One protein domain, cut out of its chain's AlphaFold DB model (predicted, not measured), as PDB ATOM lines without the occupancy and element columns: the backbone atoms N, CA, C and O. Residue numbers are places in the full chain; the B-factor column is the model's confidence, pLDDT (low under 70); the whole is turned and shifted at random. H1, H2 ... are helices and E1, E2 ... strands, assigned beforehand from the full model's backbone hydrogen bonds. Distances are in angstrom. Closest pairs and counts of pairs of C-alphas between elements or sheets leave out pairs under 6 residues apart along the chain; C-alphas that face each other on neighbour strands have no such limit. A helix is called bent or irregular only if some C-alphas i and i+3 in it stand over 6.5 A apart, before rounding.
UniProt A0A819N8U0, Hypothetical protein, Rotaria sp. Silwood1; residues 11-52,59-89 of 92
ATOM      1  N   HIS A  11     -47.431  33.864 -51.140       88.19
ATOM      2  CA  HIS A  11     -48.606  33.582 -50.321       88.19
ATOM      3  C   HIS A  11     -49.707  34.641 -50.472       88.19
ATOM      4  O   HIS A  11     -50.853  34.294 -50.736       88.19
ATOM      5  N   ASP A  12     -49.366  35.926 -50.349       86.56
ATOM      6  CA  ASP A  12     -50.359  37.001 -50.237       86.56
ATOM      7  C   ASP A  12     -50.764  37.567 -51.604       86.56
ATOM      8  O   ASP A  12     -51.905  37.985 -51.777       86.56
ATOM      9  N   VAL A  13     -49.848  37.584 -52.583       90.12
ATOM     10  CA  VAL A  13     -50.133  38.118 -53.930       90.12
ATOM     11  C   VAL A  13     -50.616  37.022 -54.877       90.12
ATOM     12  O   VAL A  13     -51.569  37.236 -55.619       90.12
ATOM     13  N   LEU A  14     -49.977  35.847 -54.859       90.81
ATOM     14  CA  LEU A  14     -50.302  34.743 -55.772       90.81
ATOM     15  C   LEU A  14     -51.236  33.686 -55.157       90.81
ATOM     16  O   LEU A  14     -51.743  32.826 -55.879       90.81
ATOM     17  N   GLY A  15     -51.484  33.735 -53.843       91.12
ATOM     18  CA  GLY A  15     -52.340  32.767 -53.151       91.12
ATOM     19  C   GLY A  15     -51.733  31.365 -53.054       91.12
ATOM     20  O   GLY A  15     -52.461  30.394 -52.848       91.12
ATOM     21  N   TYR A  16     -50.417  31.226 -53.243       93.69
ATOM     22  CA  TYR A  16     -49.750  29.928 -53.228       93.69
ATOM     23  C   TYR A  16     -49.610  29.396 -51.808       93.69
ATOM     24  O   TYR A  16     -49.238  30.105 -50.871       93.69
ATOM     25  N   LYS A  17     -49.832  28.093 -51.675       90.94
ATOM     26  CA  LYS A  17     -49.705  27.338 -50.438       90.94
ATOM     27  C   LYS A  17     -48.623  26.273 -50.604       90.94
ATOM     28  O   LYS A  17     -48.412  25.770 -51.709       90.94
ATOM     29  N   PRO A  18     -47.921  25.915 -49.520       89.81
ATOM     30  CA  PRO A  18     -46.940  24.844 -49.556       89.81
ATOM     31  C   PRO A  18     -47.645  23.481 -49.632       89.81
ATOM     32  O   PRO A  18     -48.155  22.976 -48.629       89.81
ATOM     33  N   CYS A  19     -47.636  22.863 -50.808       90.12
ATOM     34  CA  CYS A  19     -48.204  21.546 -51.076       90.12
ATOM     35  C   CYS A  19     -47.128  20.457 -50.949       90.12
ATOM     36  O   CYS A  19     -45.996  20.615 -51.417       90.12
ATOM     37  N   LYS A  20     -47.485  19.347 -50.295       88.25
ATOM     38  CA  LYS A  20     -46.608  18.183 -50.132       88.25
ATOM     39  C   LYS A  20     -46.882  17.186 -51.257       88.25
ATOM     40  O   LYS A  20     -48.028  16.800 -51.457       88.25
ATOM     41  N   ILE A  21     -45.826  16.778 -51.951       88.19
ATOM     42  CA  ILE A  21     -45.873  15.659 -52.896       88.19
ATOM     43  C   ILE A  21     -45.687  14.374 -52.088       88.19
ATOM     44  O   ILE A  21     -44.821  14.319 -51.209       88.19
ATOM     45  N   HIS A  22     -46.507  13.361 -52.357       88.19
ATOM     46  CA  HIS A  22     -46.349  12.057 -51.726       88.19
ATOM     47  C   HIS A  22     -45.318  11.266 -52.521       88.19
ATOM     48  O   HIS A  22     -45.535  10.952 -53.680       88.19
ATOM     49  N   LEU A  23     -44.169  11.006 -51.907       88.62
ATOM     50  CA  LEU A  23     -43.168  10.094 -52.445       88.62
ATOM     51  C   LEU A  23     -43.426   8.721 -51.842       88.62
ATOM     52  O   LEU A  23     -43.351   8.575 -50.618       88.62
ATOM     53  N   THR A  24     -43.749   7.759 -52.694       88.25
ATOM     54  CA  THR A  24     -43.972   6.361 -52.325       88.25
ATOM     55  C   THR A  24     -42.953   5.484 -53.032       88.25
ATOM     56  O   THR A  24     -42.386   5.865 -54.057       88.25
ATOM     57  N   GLN A  25     -42.683   4.319 -52.457       87.62
ATOM     58  CA  GLN A  25     -41.904   3.306 -53.149       87.62
ATOM     59  C   GLN A  25     -42.734   2.745 -54.305       87.62
ATOM     60  O   GLN A  25     -43.941   2.546 -54.158       87.62
ATOM     61  N   GLU A  26     -42.088   2.540 -55.447       90.44
ATOM     62  CA  GLU A  26     -42.681   1.827 -56.578       90.44
ATOM     63  C   GLU A  26     -42.922   0.361 -56.196       90.44
ATOM     64  O   GLU A  26     -42.025  -0.299 -55.670       90.44
ATOM     65  N   LEU A  27     -44.148  -0.113 -56.423       88.75
ATOM     66  CA  LEU A  27     -44.581  -1.482 -56.146       88.75
ATOM     67  C   LEU A  27     -44.744  -2.228 -57.465       88.75
ATOM     68  O   LEU A  27     -45.561  -1.831 -58.303       88.75
ATOM     69  N   TYR A  28     -44.016  -3.328 -57.629       87.06
ATOM     70  CA  TYR A  28     -44.193  -4.197 -58.785       87.06
ATOM     71  C   TYR A  28     -45.445  -5.062 -58.608       87.06
ATOM     72  O   TYR A  28     -45.945  -5.252 -57.498       87.06
ATOM     73  N   ASP A  29     -45.987  -5.588 -59.709       87.12
ATOM     74  CA  ASP A  29     -47.192  -6.426 -59.644       87.12
ATOM     75  C   ASP A  29     -46.985  -7.671 -58.767       87.12
ATOM     76  O   ASP A  29     -47.896  -8.070 -58.050       87.12
ATOM     77  N   GLU A  30     -45.766  -8.209 -58.747       86.12
ATOM     78  CA  GLU A  30     -45.357  -9.342 -57.907       86.12
ATOM     79  C   GLU A  30     -45.386  -9.002 -56.404       86.12
ATOM     80  O   GLU A  30     -45.768  -9.836 -55.584       86.12
ATOM     81  N   ASP A  31     -45.052  -7.761 -56.031       87.69
ATOM     82  CA  ASP A  31     -45.036  -7.318 -54.631       87.69
ATOM     83  C   ASP A  31     -46.447  -7.206 -54.044       87.69
ATOM     84  O   ASP A  31     -46.641  -7.349 -52.836       87.69
ATOM     85  N   LYS A  32     -47.455  -6.948 -54.889       89.19
ATOM     86  CA  LYS A  32     -48.844  -6.763 -54.440       89.19
ATOM     87  C   LYS A  32     -49.391  -8.035 -53.810       89.19
ATOM     88  O   LYS A  32     -49.981  -7.966 -52.732       89.19
ATOM     89  N   ASP A  33     -49.160  -9.176 -54.451       92.25
ATOM     90  CA  ASP A  33     -49.614 -10.471 -53.944       92.25
ATOM     91  C   ASP A  33     -48.867 -10.840 -52.654       92.25
ATOM     92  O   ASP A  33     -49.491 -11.243 -51.672       92.25
ATOM     93  N   LEU A  34     -47.553 -10.587 -52.605       92.31
ATOM     94  CA  LEU A  34     -46.733 -10.801 -51.406       92.31
ATOM     95  C   LEU A  34     -47.193  -9.941 -50.221       92.31
ATOM     96  O   LEU A  34     -47.211 -10.404 -49.080       92.31
ATOM     97  N   HIS A  35     -47.592  -8.692 -50.471       91.75
ATOM     98  CA  HIS A  35     -48.134  -7.809 -49.440       91.75
ATOM     99  C   HIS A  35     -49.466  -8.327 -48.888       91.75
ATOM    100  O   HIS A  35     -49.692  -8.252 -47.679       91.75
ATOM    101  N   VAL A  36     -50.348  -8.847 -49.747       93.44
ATOM    102  CA  VAL A  36     -51.619  -9.440 -49.309       93.44
ATOM    103  C   VAL A  36     -51.354 -10.673 -48.448       93.44
ATOM    104  O   VAL A  36     -51.868 -10.742 -47.333       93.44
ATOM    105  N   GLU A  37     -50.492 -11.583 -48.905       95.25
ATOM    106  CA  GLU A  37     -50.120 -12.788 -48.155       95.25
ATOM    107  C   GLU A  37     -49.504 -12.435 -46.792       95.25
ATOM    108  O   GLU A  37     -49.903 -12.967 -45.753       95.25
ATOM    109  N   MET A  38     -48.578 -11.472 -46.764       93.12
ATOM    110  CA  MET A  38     -47.987 -10.970 -45.524       93.12
ATOM    111  C   MET A  38     -49.064 -10.465 -44.555       93.12
ATOM    112  O   MET A  38     -49.026 -10.795 -43.368       93.12
ATOM    113  N   VAL A  39     -50.020  -9.662 -45.035       95.00
ATOM    114  CA  VAL A  39     -51.105  -9.134 -44.197       95.00
ATOM    115  C   VAL A  39     -51.979 -10.265 -43.666       95.00
ATOM    116  O   VAL A  39     -52.301 -10.255 -42.481       95.00
ATOM    117  N   GLU A  40     -52.324 -11.258 -44.483       96.44
ATOM    118  CA  GLU A  40     -53.107 -12.419 -44.043       96.44
ATOM    119  C   GLU A  40     -52.412 -13.210 -42.925       96.44
ATOM    120  O   GLU A  40     -53.080 -13.694 -42.010       96.44
ATOM    121  N   ILE A  41     -51.078 -13.280 -42.945       94.38
ATOM    122  CA  ILE A  41     -50.275 -13.941 -41.906       94.38
ATOM    123  C   ILE A  41     -50.174 -13.085 -40.635       94.38
ATOM    124  O   ILE A  41     -50.302 -13.604 -39.524       94.38
ATOM    125  N   LEU A  42     -49.922 -11.779 -40.769       92.50
ATOM    126  CA  LEU A  42     -49.673 -10.887 -39.628       92.50
ATOM    127  C   LEU A  42     -50.947 -10.429 -38.921       92.50
ATOM    128  O   LEU A  42     -50.926 -10.215 -37.708       92.50
ATOM    129  N   LEU A  43     -52.054 -10.270 -39.643       94.44
ATOM    130  CA  LEU A  43     -53.291  -9.717 -39.096       94.44
ATOM    131  C   LEU A  43     -53.855 -10.545 -37.920       94.44
ATOM    132  O   LEU A  43     -54.244  -9.935 -36.922       94.44
ATOM    133  N   PRO A  44     -53.870 -11.895 -37.949       94.38
ATOM    134  CA  PRO A  44     -54.261 -12.702 -36.793       94.38
ATOM    135  C   PRO A  44     -53.309 -12.554 -35.603       94.38
ATOM    136  O   PRO A  44     -53.764 -12.529 -34.465       94.38
ATOM    137  N   ILE A  45     -52.001 -12.427 -35.858       91.31
ATOM    138  CA  ILE A  45     -50.974 -12.298 -34.814       91.31
ATOM    139  C   ILE A  45     -51.133 -10.966 -34.076       91.31
ATOM    140  O   ILE A  45     -51.058 -10.934 -32.852       91.31
ATOM    141  N   ILE A  46     -51.387  -9.882 -34.813       90.50
ATOM    142  CA  ILE A  46     -51.576  -8.536 -34.253       90.50
ATOM    143  C   ILE A  46     -52.919  -8.411 -33.519       90.50
ATOM    144  O   ILE A  46     -52.997  -7.707 -32.520       90.50
ATOM    145  N   ASN A  47     -53.978  -9.068 -34.006       92.06
ATOM    146  CA  ASN A  47     -55.306  -9.000 -33.382       92.06
ATOM    147  C   ASN A  47     -55.475  -9.936 -32.178       92.06
ATOM    148  O   ASN A  47     -56.478  -9.839 -31.467       92.06
ATOM    149  N   ASP A  48     -54.542 -10.860 -31.957       93.69
ATOM    150  CA  ASP A  48     -54.546 -11.701 -30.768       93.69
ATOM    151  C   ASP A  48     -54.060 -10.891 -29.561       93.69
ATOM    152  O   ASP A  48     -52.882 -10.557 -29.443       93.69
ATOM    153  N   THR A  49     -54.971 -10.633 -28.622       90.25
ATOM    154  CA  THR A  49     -54.699  -9.916 -27.367       90.25
ATOM    155  C   THR A  49     -53.605 -10.568 -26.517       90.25
ATOM    156  O   THR A  49     -53.026  -9.915 -25.654       90.25
ATOM    157  N   ASN A  50     -53.296 -11.853 -26.735       91.69
ATOM    158  CA  ASN A  50     -52.175 -12.513 -26.054       91.69
ATOM    159  C   ASN A  50     -50.803 -12.014 -26.536       91.69
ATOM    160  O   ASN A  50     -49.813 -12.172 -25.822       91.69
ATOM    161  N   ASN A  51     -50.741 -11.408 -27.724       86.81
ATOM    162  CA  ASN A  51     -49.521 -10.854 -28.309       86.81
ATOM    163  C   ASN A  51     -49.348  -9.355 -28.010       86.81
ATOM    164  O   ASN A  51     -48.372  -8.748 -28.467       86.81
ATOM    165  N   ASP A  52     -50.246  -8.757 -27.217       86.12
ATOM    166  CA  ASP A  52     -50.152  -7.361 -26.797       86.12
ATOM    167  C   ASP A  52     -48.812  -7.098 -26.094       86.12
ATOM    168  O   ASP A  52     -48.471  -7.693 -25.070       86.12
ATOM    169  N   ASP A  59     -35.952  -0.576 -36.951       92.50
ATOM    170  CA  ASP A  59     -35.572  -0.064 -38.265       92.50
ATOM    171  C   ASP A  59     -34.260   0.727 -38.159       92.50
ATOM    172  O   ASP A  59     -33.896   1.202 -37.076       92.50
ATOM    173  N   GLU A  60     -33.554   0.865 -39.276       92.81
ATOM    174  CA  GLU A  60     -32.343   1.671 -39.396       92.81
ATOM    175  C   GLU A  60     -32.639   2.971 -40.151       92.81
ATOM    176  O   GLU A  60     -33.282   2.982 -41.195       92.81
ATOM    177  N   ALA A  61     -32.120   4.096 -39.652       82.50
ATOM    178  CA  ALA A  61     -32.270   5.391 -40.307       82.50
ATOM    179  C   ALA A  61     -30.907   6.032 -40.582       82.50
ATOM    180  O   ALA A  61     -30.056   6.138 -39.695       82.50
ATOM    181  N   ILE A  62     -30.720   6.523 -41.810       81.06
ATOM    182  CA  ILE A  62     -29.513   7.246 -42.221       81.06
ATOM    183  C   ILE A  62     -29.759   8.752 -42.102       81.06
ATOM    184  O   ILE A  62     -30.626   9.319 -42.768       81.06
ATOM    185  N   PHE A  63     -28.948   9.427 -41.285       79.25
ATOM    186  CA  PHE A  63     -28.979  10.881 -41.137       79.25
ATOM    187  C   PHE A  63     -27.793  11.515 -41.861       79.25
ATOM    188  O   PHE A  63     -26.636  11.339 -41.477       79.25
ATOM    189  N   HIS A  64     -28.074  12.299 -42.902       79.00
ATOM    190  CA  HIS A  64     -27.052  13.094 -43.574       79.00
ATOM    191  C   HIS A  64     -26.888  14.449 -42.875       79.00
ATOM    192  O   HIS A  64     -27.857  15.173 -42.667       79.00
ATOM    193  N   VAL A  65     -25.645  14.819 -42.552       80.12
ATOM    194  CA  VAL A  65     -25.297  16.127 -41.952       80.12
ATOM    195  C   VAL A  65     -25.201  17.235 -43.018       80.12
ATOM    196  O   VAL A  65     -24.966  18.403 -42.714       80.12
ATOM    197  N   SER A  66     -25.374  16.896 -44.298       73.75
ATOM    198  CA  SER A  66     -25.387  17.882 -45.375       73.75
ATOM    199  C   SER A  66     -26.693  18.686 -45.354       73.75
ATOM    200  O   SER A  66     -27.774  18.161 -45.116       73.75
ATOM    201  N   TRP A  67     -26.610  19.983 -45.655       62.09
ATOM    202  CA  TRP A  67     -27.756  20.907 -45.714       62.09
ATOM    203  C   TRP A  67     -28.732  20.635 -46.876       62.09
ATOM    204  O   TRP A  67     -29.581  21.471 -47.191       62.09
ATOM    205  N   LEU A  68     -28.596  19.497 -47.556       72.69
ATOM    206  CA  LEU A  68     -29.463  19.108 -48.656       72.69
ATOM    207  C   LEU A  68     -30.801  18.644 -48.083       72.69
ATOM    208  O   LEU A  68     -30.868  17.731 -47.263       72.69
ATOM    209  N   ALA A  69     -31.877  19.293 -48.517       68.19
ATOM    210  CA  ALA A  69     -33.216  18.911 -48.110       68.19
ATOM    211  C   ALA A  69     -33.504  17.474 -48.564       68.19
ATOM    212  O   ALA A  69     -33.405  17.150 -49.747       68.19
ATOM    213  N   HIS A  70     -33.880  16.622 -47.611       76.12
ATOM    214  CA  HIS A  70     -34.356  15.276 -47.898       76.12
ATOM    215  C   HIS A  70     -35.551  15.336 -48.858       76.12
ATOM    216  O   HIS A  70     -36.437  16.174 -48.673       76.12
ATOM    217  N   LYS A  71     -35.610  14.440 -49.854       77.56
ATOM    218  CA  LYS A  71     -36.665  14.451 -50.890       77.56
ATOM    219  C   LYS A  71     -38.074  14.420 -50.287       77.56
ATOM    220  O   LYS A  71     -38.964  15.118 -50.758       77.56
ATOM    221  N   HIS A  72     -38.256  13.711 -49.172       75.88
ATOM    222  CA  HIS A  72     -39.548  13.639 -48.474       75.88
ATOM    223  C   HIS A  72     -39.953  14.948 -47.769       75.88
ATOM    224  O   HIS A  72     -41.119  15.123 -47.409       75.88
ATOM    225  N   ASN A  73     -39.012  15.880 -47.584       79.06
ATOM    226  CA  ASN A  73     -39.253  17.215 -47.034       79.06
ATOM    227  C   ASN A  73     -39.464  18.277 -48.125       79.06
ATOM    228  O   ASN A  73     -39.699  19.446 -47.802       79.06
ATOM    229  N   CYS A  74     -39.404  17.902 -49.406       82.88
ATOM    230  CA  CYS A  74     -39.673  18.817 -50.505       82.88
ATOM    231  C   CYS A  74     -41.152  19.228 -50.528       82.88
ATOM    232  O   CYS A  74     -42.065  18.408 -50.415       82.88
ATOM    233  N   ARG A  75     -41.385  20.533 -50.694       87.12
ATOM    234  CA  ARG A  75     -42.714  21.114 -50.894       87.12
ATOM    235  C   ARG A  75     -42.687  22.008 -52.117       87.12
ATOM    236  O   ARG A  75     -41.716  22.732 -52.334       87.12
ATOM    237  N   ILE A  76     -43.771  21.972 -52.873       89.31
ATOM    238  CA  ILE A  76     -44.007  22.876 -53.996       89.31
ATOM    239  C   ILE A  76     -44.994  23.959 -53.569       89.31
ATOM    240  O   ILE A  76     -45.788  23.755 -52.653       89.31
ATOM    241  N   TRP A  77     -44.934  25.118 -54.210       89.69
ATOM    242  CA  TRP A  77     -45.861  26.216 -53.958       89.69
ATOM    243  C   TRP A  77     -46.879  26.257 -55.092       89.69
ATOM    244  O   TRP A  77     -46.497  26.470 -56.240       89.69
ATOM    245  N   ALA A  78     -48.149  26.021 -54.772       90.44
ATOM    246  CA  ALA A  78     -49.246  25.993 -55.738       90.44
ATOM    247  C   ALA A  78     -50.524  26.575 -55.115       90.44
ATOM    248  O   ALA A  78     -50.661  26.602 -53.893       90.44
ATOM    249  N   GLN A  79     -51.455  27.066 -55.935       92.12
ATOM    250  CA  GLN A  79     -52.748  27.581 -55.443       92.12
ATOM    251  C   GLN A  79     -53.617  26.463 -54.856       92.12
ATOM    252  O   GLN A  79     -54.299  26.657 -53.849       92.12
ATOM    253  N   GLU A  80     -53.530  25.278 -55.455       90.62
ATOM    254  CA  GLU A  80     -54.268  24.084 -55.069       90.62
ATOM    255  C   GLU A  80     -53.308  22.910 -54.875       90.62
ATOM    256  O   GLU A  80     -52.235  22.855 -55.480       90.62
ATOM    257  N   ASN A  81     -53.685  21.971 -54.004       88.50
ATOM    258  CA  ASN A  81     -52.916  20.748 -53.825       88.50
ATOM    259  C   ASN A  81     -53.095  19.875 -55.072       88.50
ATOM    260  O   ASN A  81     -54.229  19.508 -55.362       88.50
ATOM    261  N   PRO A  82     -52.025  19.508 -55.792       87.06
ATOM    262  CA  PRO A  82     -52.180  18.720 -57.004       87.06
ATOM    263  C   PRO A  82     -52.428  17.230 -56.714       87.06
ATOM    264  O   PRO A  82     -52.597  16.463 -57.653       87.06
ATOM    265  N   TYR A  83     -52.433  16.810 -55.438       88.88
ATOM    266  CA  TYR A  83     -52.667  15.422 -55.011       88.88
ATOM    267  C   TYR A  83     -51.778  14.408 -55.745       88.88
ATOM    268  O   TYR A  83     -52.187  13.290 -56.042       88.88
ATOM    269  N   VAL A  84     -50.540  14.814 -56.036       88.81
ATOM    270  CA  VAL A  84     -49.587  13.987 -56.773       88.81
ATOM    271  C   VAL A  84     -48.907  13.022 -55.816       88.81
ATOM    272  O   VAL A  84     -48.290  13.436 -54.823       88.81
ATOM    273  N   THR A  85     -48.984  11.749 -56.181       88.94
ATOM    274  CA  THR A  85     -48.126  10.690 -55.671       88.94
ATOM    275  C   THR A  85     -47.106  10.351 -56.750       88.94
ATOM    276  O   THR A  85     -47.464  10.181 -57.914       88.94
ATOM    277  N   VAL A  86     -45.833  10.323 -56.373       88.81
ATOM    278  CA  VAL A  86     -44.719   9.937 -57.235       88.81
ATOM    279  C   VAL A  86     -44.129   8.667 -56.662       88.81
ATOM    280  O   VAL A  86     -43.610   8.672 -55.544       88.81
ATOM    281  N   GLU A  87     -44.205   7.606 -57.449       89.50
ATOM    282  CA  GLU A  87     -43.529   6.353 -57.163       89.50
ATOM    283  C   GLU A  87     -42.072   6.455 -57.603       89.50
ATOM    284  O   GLU A  87     -41.751   7.007 -58.658       89.50
ATOM    285  N   VAL A  88     -41.176   5.993 -56.740       86.38
ATOM    286  CA  VAL A  88     -39.741   5.990 -56.998       86.38
ATOM    287  C   VAL A  88     -39.225   4.590 -56.727       86.38
ATOM    288  O   VAL A  88     -39.460   4.046 -55.645       86.38
ATOM    289  N   ALA A  89     -38.503   4.035 -57.699       82.19
ATOM    290  CA  ALA A  89     -37.788   2.782 -57.538       82.19
ATOM    291  C   ALA A  89     -36.915   2.825 -56.279       82.19
ATOM    292  O   ALA A  89     -36.281   3.841 -55.966       82.19
TER     293      ALA A  89
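What this domain is: This is residues 11 to 52 and 59 to 89 of the 92 residues of the protein "Hypothetical protein" of Rotaria sp. Silwood1 (UniProt A0A819N8U0). A narrow strip of short strands, with E1 running on into E2 and with E3 beside E1 and E4 beside E2, continues past E2 into one helix, H1, which sticks out from its end with residues 29 to 34 and 36 to 47. On the other side of a cut, residues 59 to 70, with no named element, also stick out before the backbone returns to the strip. The printed part has 73 residues, with one named helix and four named strands in the order E1, E2, H1, E3, E4; under half of the residues are in these elements, and the class is mixed, helices and strands. The strands form two sheets of two, E1 with E3 antiparallel and E2 with E4 parallel. The whole is extended, with a radius of gyration of the C-alphas of 19.0 A and spans of 57 by 31 by 29 A.

How they stand to each other: E1, residues 17 to 20, runs on into E2, residues 22 to 25, at 10 degrees across a break of 1 residue. E1 and E2 meet only through their link, which is tight. E3, residues 75 to 78, is the antiparallel neighbour of E1, with 136 degrees between their directions. C-alphas 18 and 77 face each other at 4.7 A, and N 19 and O 76 are within hydrogen-bond range at 2.8 A. E4, residues 85 to 88, is the parallel neighbour of E2 at 34 degrees. C-alphas 22 and 85 face each other at 4.5 A, and N 86 and O 22 are within hydrogen-bond range at 2.8 A. A tight link of 3 residues joins E2 to H1, residues 29 to 47. H1 is apart from E1 and E4. E1 and E4 are apart, and so are E2 and E3, and E3 and E4. In H1, 11 of 15 O i to N i+4 pairs are within hydrogen-bond range.

Where its parts are: E1 begins at C-alpha 17, (-49.705, 27.338, -50.438), and is 9.7 A long; E2 is 9.9 A long. H1 begins at C-alpha 29, (-47.192, -6.426, -59.644), and is 27.6 A long. It has a kink of 30 degrees near residue 41 and is irregular, but only just: C-alphas 41 and 44 are 6.6 A apart. E3 is 9.5 A long, and E4 is 9.7 A long and ends at C-alpha 88, (-39.741, 5.990, -56.998).

The domain as a whole: The two C-alphas farthest apart, those of Val 13 and Asn 50, are 57.8 A apart. Residues 53 to 58 are not printed, and C-alphas 52 and 59 are 19.9 A apart across this cut, which lies in the link from H1 to E3. Of the links that are printed whole, E3 to E4 is short, with 6 residues, and no link is long. The mean pLDDT of the printed part is 87.5, and residues 67 and 69 are under 70.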